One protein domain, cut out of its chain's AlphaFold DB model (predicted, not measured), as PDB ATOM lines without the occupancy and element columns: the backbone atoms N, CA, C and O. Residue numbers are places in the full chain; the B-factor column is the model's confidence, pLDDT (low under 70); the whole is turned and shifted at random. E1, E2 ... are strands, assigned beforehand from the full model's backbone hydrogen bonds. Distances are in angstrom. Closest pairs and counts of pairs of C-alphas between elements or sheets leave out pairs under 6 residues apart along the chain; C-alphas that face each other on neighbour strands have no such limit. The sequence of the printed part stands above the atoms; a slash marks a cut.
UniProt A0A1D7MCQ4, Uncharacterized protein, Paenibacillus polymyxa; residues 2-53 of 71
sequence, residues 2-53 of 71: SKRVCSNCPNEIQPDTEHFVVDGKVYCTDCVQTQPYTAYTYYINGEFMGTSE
ATOM      1  N   SER A   2      27.499 -33.878  19.847       56.47
ATOM      2  CA  SER A   2      26.417 -34.736  20.333       56.47
ATOM      3  C   SER A   2      25.336 -33.829  20.907       56.47
ATOM      4  O   SER A   2      25.528 -33.213  21.950       56.47
ATOM      5  N   LYS A   3      24.235 -33.666  20.175       67.31
ATOM      6  CA  LYS A   3      23.083 -32.885  20.632       67.31
ATOM      7  C   LYS A   3      22.365 -33.693  21.709       67.31
ATOM      8  O   LYS A   3      21.812 -34.747  21.393       67.31
ATOM      9  N   ARG A   4      22.384 -33.232  22.963       78.69
ATOM     10  CA  ARG A   4      21.501 -33.784  23.997       78.69
ATOM     11  C   ARG A   4      20.129 -33.147  23.823       78.69
ATOM     12  O   ARG A   4      19.997 -31.930  23.755       78.69
ATOM     13  N   VAL A   5      19.106 -33.982  23.707       87.56
ATOM     14  CA  VAL A   5      17.712 -33.545  23.589       87.56
ATOM     15  C   VAL A   5      16.973 -34.089  24.797       87.56
ATOM     16  O   VAL A   5      17.215 -35.225  25.210       87.56
ATOM     17  N   CYS A   6      16.098 -33.271  25.377       90.25
ATOM     18  CA  CYS A   6      15.249 -33.714  26.472       90.25
ATOM     19  C   CYS A   6      14.416 -34.928  26.034       90.25
ATOM     20  O   CYS A   6      13.831 -34.956  24.953       90.25
ATOM     21  N   SER A   7      14.322 -35.938  26.895       90.25
ATOM     22  CA  SER A   7      13.541 -37.145  26.599       90.25
ATOM     23  C   SER A   7      12.028 -36.895  26.630       90.25
ATOM     24  O   SER A   7      11.266 -37.715  26.125       90.25
ATOM     25  N   ASN A   8      11.589 -35.779  27.225       88.56
ATOM     26  CA  ASN A   8      10.176 -35.434  27.389       88.56
ATOM     27  C   ASN A   8       9.677 -34.340  26.430       88.56
ATOM     28  O   ASN A   8       8.482 -34.249  26.159       88.56
ATOM     29  N   CYS A   9      10.567 -33.494  25.913       88.81
ATOM     30  CA  CYS A   9      10.198 -32.393  25.029       88.81
ATOM     31  C   CYS A   9      11.238 -32.226  23.916       88.81
ATOM     32  O   CYS A   9      12.382 -32.640  24.076       88.81
ATOM     33  N   PRO A  10      10.895 -31.585  22.787       87.88
ATOM     34  CA  PRO A  10      11.834 -31.386  21.683       87.88
ATOM     35  C   PRO A  10      12.911 -30.323  21.978       87.88
ATOM     36  O   PRO A  10      13.541 -29.825  21.047       87.88
ATOM     37  N   ASN A  11      13.103 -29.932  23.244       87.81
ATOM     38  CA  ASN A  11      14.077 -28.920  23.620       87.81
ATOM     39  C   ASN A  11      15.501 -29.485  23.562       87.81
ATOM     40  O   ASN A  11      15.790 -30.547  24.123       87.81
ATOM     41  N   GLU A  12      16.390 -28.750  22.899       87.62
ATOM     42  CA  GLU A  12      17.820 -29.046  22.874       87.62
ATOM     43  C   GLU A  12      18.453 -28.538  24.174       87.62
ATOM     44  O   GLU A  12      18.218 -27.402  24.586       87.62
ATOM     45  N   ILE A  13      19.227 -29.397  24.830       85.88
ATOM     46  CA  ILE A  13      19.965 -29.065  26.046       85.88
ATOM     47  C   ILE A  13      21.354 -28.631  25.599       85.88
ATOM     48  O   ILE A  13      22.067 -29.396  24.948       85.88
ATOM     49  N   GLN A  14      21.704 -27.385  25.902       82.81
ATOM     50  CA  GLN A  14      23.012 -26.838  25.567       82.81
ATOM     51  C   GLN A  14      24.076 -27.371  26.545       82.81
ATOM     52  O   GLN A  14      23.739 -27.694  27.685       82.81
ATOM     53  N   PRO A  15      25.350 -27.465  26.126       79.44
ATOM     54  CA  PRO A  15      26.456 -27.902  26.989       79.44
ATOM     55  C   PRO A  15      26.549 -27.113  28.290       79.44
ATOM     56  O   PRO A  15      26.595 -27.715  29.355       79.44
ATOM     57  N   ASP A  16      26.427 -25.795  28.183       79.88
ATOM     58  CA  ASP A  16      26.468 -24.812  29.270       79.88
ATOM     59  C   ASP A  16      25.168 -24.720  30.093       79.88
ATOM     60  O   ASP A  16      24.912 -23.714  30.754       79.88
ATOM     61  N   THR A  17      24.266 -25.705  29.984       83.88
ATOM     62  CA  THR A  17      22.958 -25.630  30.652       83.88
ATOM     63  C   THR A  17      22.707 -26.768  31.619       83.88
ATOM     64  O   THR A  17      22.955 -27.945  31.331       83.88
ATOM     65  N   GLU A  18      22.108 -26.380  32.740       88.69
ATOM     66  CA  GLU A  18      21.658 -27.279  33.788       88.69
ATOM     67  C   GLU A  18      20.615 -28.262  33.243       88.69
ATOM     68  O   GLU A  18      19.683 -27.903  32.510       88.69
ATOM     69  N   HIS A  19      20.768 -29.529  33.606       90.19
ATOM     70  CA  HIS A  19      19.850 -30.593  33.231       90.19
ATOM     71  C   HIS A  19      19.900 -31.746  34.228       90.19
ATOM     72  O   HIS A  19      20.791 -31.856  35.067       90.19
ATOM     73  N   PHE A  20      18.922 -32.636  34.123       89.50
ATOM     74  CA  PHE A  20      18.789 -33.786  35.003       89.50
ATOM     75  C   PHE A  20      18.959 -35.078  34.219       89.50
ATOM     76  O   PHE A  20      18.447 -35.211  33.104       89.50
ATOM     77  N   VAL A  21      19.641 -36.048  34.816       89.81
ATOM     78  CA  VAL A  21      19.711 -37.420  34.318       89.81
ATOM     79  C   VAL A  21      18.980 -38.322  35.302       89.81
ATOM     80  O   VAL A  21      19.351 -38.411  36.470       89.81
ATOM     81  N   VAL A  22      17.925 -38.977  34.823       88.06
ATOM     82  CA  VAL A  22      17.093 -39.901  35.603       88.06
ATOM     83  C   VAL A  22      17.050 -41.222  34.853       88.06
ATOM     84  O   VAL A  22      16.626 -41.247  33.695       88.06
ATOM     85  N   ASP A  23      17.514 -42.305  35.478       85.56
ATOM     86  CA  ASP A  23      17.562 -43.646  34.863       85.56
ATOM     87  C   ASP A  23      18.286 -43.652  33.490       85.56
ATOM     88  O   ASP A  23      17.843 -44.246  32.508       85.56
ATOM     89  N   GLY A  24      19.376 -42.881  33.371       85.06
ATOM     90  CA  GLY A  24      20.142 -42.732  32.123       85.06
ATOM     91  C   GLY A  24      19.460 -41.902  31.024       85.06
ATOM     92  O   GLY A  24      20.010 -41.761  29.929       85.06
ATOM     93  N   LYS A  25      18.284 -41.324  31.292       88.75
ATOM     94  CA  LYS A  25      17.584 -40.408  30.383       88.75
ATOM     95  C   LYS A  25      17.823 -38.966  30.787       88.75
ATOM     96  O   LYS A  25      17.752 -38.622  31.961       88.75
ATOM     97  N   VAL A  26      18.052 -38.118  29.791       89.50
ATOM     98  CA  VAL A  26      18.326 -36.694  29.990       89.50
ATOM     99  C   VAL A  26      17.026 -35.896  29.910       89.50
ATOM    100  O   VAL A  26      16.234 -36.085  28.979       89.50
ATOM    101  N   TYR A  27      16.825 -34.982  30.854       91.31
ATOM    102  CA  TYR A  27      15.676 -34.089  30.942       91.31
ATOM    103  C   TYR A  27      16.129 -32.651  31.173       91.31
ATOM    104  O   TYR A  27      17.026 -32.392  31.971       91.31
ATOM    105  N   CYS A  28      15.494 -31.702  30.488       91.12
ATOM    106  CA  CYS A  28      15.725 -30.288  30.756       91.12
ATOM    107  C   CYS A  28      15.071 -29.869  32.080       91.12
ATOM    108  O   CYS A  28      14.073 -30.456  32.508       91.12
ATOM    109  N   THR A  29      15.596 -28.803  32.678       89.56
ATOM    110  CA  THR A  29      15.052 -28.170  33.891       89.56
ATOM    111  C   THR A  29      13.589 -27.748  33.746       89.56
ATOM    112  O   THR A  29      12.851 -27.775  34.719       89.56
ATOM    113  N   ASP A  30      13.133 -27.440  32.530       90.44
ATOM    114  CA  ASP A  30      11.741 -27.058  32.255       90.44
ATOM    115  C   ASP A  30      10.749 -28.234  32.393       90.44
ATOM    116  O   ASP A  30       9.607 -28.065  32.809       90.44
ATOM    117  N   CYS A  31      11.189 -29.461  32.082       91.12
ATOM    118  CA  CYS A  31      10.359 -30.664  32.221       91.12
ATOM    119  C   CYS A  31      10.376 -31.252  33.634       91.12
ATOM    120  O   CYS A  31       9.477 -32.026  33.978       91.12
ATOM    121  N   VAL A  32      11.402 -30.927  34.419       90.38
ATOM    122  CA  VAL A  32      11.581 -31.431  35.778       90.38
ATOM    123  C   VAL A  32      11.026 -30.409  36.756       90.38
ATOM    124  O   VAL A  32      11.570 -29.325  36.939       90.38
ATOM    125  N   GLN A  33       9.947 -30.770  37.434       91.50
ATOM    126  CA  GLN A  33       9.425 -29.973  38.532       91.50
ATOM    127  C   GLN A  33      10.182 -30.308  39.811       91.50
ATOM    128  O   GLN A  33      10.168 -31.451  40.268       91.50
ATOM    129  N   THR A  34      10.810 -29.295  40.398       89.75
ATOM    130  CA  THR A  34      11.459 -29.377  41.704       89.75
ATOM    131  C   THR A  34      10.534 -28.813  42.773       89.75
ATOM    132  O   THR A  34      10.006 -27.707  42.643       89.75
ATOM    133  N   GLN A  35      10.319 -29.565  43.849       89.06
ATOM    134  CA  GLN A  35       9.610 -29.054  45.020       89.06
ATOM    135  C   GLN A  35      10.531 -29.085  46.245       89.06
ATOM    136  O   GLN A  35      11.071 -30.142  46.577       89.06
ATOM    137  N   PRO A  36      10.733 -27.946  46.932       85.12
ATOM    138  CA  PRO A  36      11.488 -27.924  48.173       85.12
ATOM    139  C   PRO A  36      10.618 -28.471  49.311       85.12
ATOM    140  O   PRO A  36       9.578 -27.897  49.643       85.12
ATOM    141  N   TYR A  37      11.044 -29.581  49.914       79.56
ATOM    142  CA  TYR A  37      10.450 -30.110  51.141       79.56
ATOM    143  C   TYR A  37      11.542 -30.285  52.208       79.56
ATOM    144  O   TYR A  37      12.151 -29.302  52.621       79.56
ATOM    145  N   THR A  38      11.830 -31.510  52.645       84.31
ATOM    146  CA  THR A  38      13.029 -31.841  53.441       84.31
ATOM    147  C   THR A  38      14.274 -32.008  52.567       84.31
ATOM    148  O   THR A  38      15.367 -31.646  52.981       84.31
ATOM    149  N   ALA A  39      14.067 -32.487  51.340       85.25
ATOM    150  CA  ALA A  39      15.004 -32.536  50.225       85.25
ATOM    151  C   ALA A  39      14.283 -32.014  48.976       85.25
ATOM    152  O   ALA A  39      13.051 -31.886  48.987       85.25
ATOM    153  N   TYR A  40      15.014 -31.723  47.900       88.06
ATOM    154  CA  TYR A  40      14.369 -31.409  46.628       88.06
ATOM    155  C   TYR A  40      13.775 -32.687  46.051       88.06
ATOM    156  O   TYR A  40      14.499 -33.646  45.799       88.06
ATOM    157  N   THR A  41      12.460 -32.718  45.868       91.00
ATOM    158  CA  THR A  41      11.770 -33.803  45.168       91.00
ATOM    159  C   THR A  41      11.628 -33.446  43.695       91.00
ATOM    160  O   THR A  41      11.252 -32.323  43.351       91.00
ATOM    161  N   TYR A  42      11.935 -34.407  42.827       90.69
ATOM    162  CA  TYR A  42      11.911 -34.245  41.378       90.69
ATOM    163  C   TYR A  42      10.713 -34.985  40.787       90.69
ATOM    164  O   TYR A  42      10.528 -36.183  41.026       90.69
ATOM    165  N   TYR A  43       9.921 -34.278  39.984       90.94
ATOM    166  CA  TYR A  43       8.761 -34.825  39.289       90.94
ATOM    167  C   TYR A  43       8.854 -34.577  37.789       90.94
ATOM    168  O   TYR A  43       9.177 -33.472  37.354       90.94
ATOM    169  N   ILE A  44       8.496 -35.575  36.987       89.75
ATOM    170  CA  ILE A  44       8.419 -35.465  35.524       89.75
ATOM    171  C   ILE A  44       6.996 -35.821  35.107       89.75
ATOM    172  O   ILE A  44       6.495 -36.888  35.445       89.75
ATOM    173  N   ASN A  45       6.308 -34.908  34.412       87.50
ATOM    174  CA  ASN A  45       4.875 -35.034  34.083       87.50
ATOM    175  C   ASN A  45       3.966 -35.369  35.289       87.50
ATOM    176  O   ASN A  45       2.924 -36.001  35.130       87.50
ATOM    177  N   GLY A  46       4.348 -34.954  36.501       86.50
ATOM    178  CA  GLY A  46       3.607 -35.258  37.731       86.50
ATOM    179  C   GLY A  46       3.888 -36.640  38.332       86.50
ATOM    180  O   GLY A  46       3.312 -36.970  39.365       86.50
ATOM    181  N   GLU A  47       4.785 -37.428  37.735       89.81
ATOM    182  CA  GLU A  47       5.282 -38.674  38.313       89.81
ATOM    183  C   GLU A  47       6.551 -38.414  39.131       89.81
ATOM    184  O   GLU A  47       7.429 -37.656  38.716       89.81
ATOM    185  N   PHE A  48       6.627 -39.017  40.317       89.81
ATOM    186  CA  PHE A  48       7.769 -38.887  41.217       89.81
ATOM    187  C   PHE A  48       8.964 -39.680  40.686       89.81
ATOM    188  O   PHE A  48       8.860 -40.891  40.504       89.81
ATOM    189  N   MET A  49      10.088 -38.997  40.475       89.38
ATOM    190  CA  MET A  49      11.319 -39.600  39.956       89.38
ATOM    191  C   MET A  49      12.338 -39.900  41.051       89.38
ATOM    192  O   MET A  49      13.099 -40.850  40.936       89.38
ATOM    193  N   GLY A  50      12.374 -39.084  42.104       89.00
ATOM    194  CA  GLY A  50      13.369 -39.217  43.160       89.00
ATOM    195  C   GLY A  50      13.566 -37.928  43.942       89.00
ATOM    196  O   GLY A  50      12.780 -36.979  43.840       89.00
ATOM    197  N   THR A  51      14.630 -37.894  44.740       89.81
ATOM    198  CA  THR A  51      14.981 -36.733  45.568       89.81
ATOM    199  C   THR A  51      16.456 -36.380  45.431       89.81
ATOM    200  O   THR A  51      17.241 -37.226  45.020       89.81
ATOM    201  N   SER A  52      16.848 -35.170  45.829       85.56
ATOM    202  CA  SER A  52      18.253 -34.735  45.845       85.56
ATOM    203  C   SER A  52      19.134 -35.483  46.840       85.56
ATOM    204  O   SER A  52      20.346 -35.330  46.795       85.56
ATOM    205  N   GLU A  53      18.544 -36.237  47.767       86.38
ATOM    206  CA  GLU A  53      19.285 -37.105  48.689       86.38
ATOM    207  C   GLU A  53      19.402 -38.550  48.171       86.38
ATOM    208  O   GLU A  53      20.122 -39.352  48.762       86.38
TER     209      GLU A  53
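What this domain is: This is residues 2 to 53 of the 71 residues of an uncharacterized protein of Paenibacillus polymyxa (UniProt A0A1D7MCQ4). A three-stranded antiparallel sheet, in the order E3, E4, E5, makes one end of a lengthwise row; the hairpin of E1 and E2 stands in the middle, and residues 2 to 18, with no named element, loop at the other end. The 52 printed residues hold no named helix and five named strands, E1 to E5 in chain order; the class is all strand, with under half of the residues, 23, in named strands. The whole is compact, with a radius of gyration of the C-alphas of 11.1 A, yet elongated, spanning 35 by 20 by 18 A.

Where its parts are: E3, residues 32 to 36, is 12.9 A long and begins at C-alpha 32, (11.581, -31.431, 35.778). E4, residues 40 to 44, is 13.2 A long. E5, residues 47 to 51, is 12.3 A long and ends at C-alpha 51, (14.981, -36.733, 45.568). E1, residues 19 to 22, measures 10.0 A and begins at C-alpha 19, (19.850, -30.593, 33.231); E2, residues 25 to 28, measures 10.3 A.

How they stand to each other: E3, E4 and E5 form a meander, each strand the antiparallel neighbour of the one before. In the hairpin E3 and E4, at 153 degrees, N 33 and O 43 are within hydrogen-bond range at 2.8 A. In the hairpin E4 and E5, at 151 degrees, N 42 and O 50 are at 2.9 A. E2 and E3 meet only through their link. The closest C-alphas of E1 and E5, Val 22 and Met 49, are 7.2 A apart. E1 and E2, an antiparallel hairpin at 149 degrees, have N 27 and O 20 at 2.8 A. Residues 4 to 5 pair with residues 12 to 13, antiparallel.

The domain as a whole: The farthest C-alphas, Ser 2 and Thr 38, are 35.8 A apart. The printed part has no cut, and the four links between strands are tight. The mean pLDDT of the printed part is 86.7, and residues 2 to 3 are under 70.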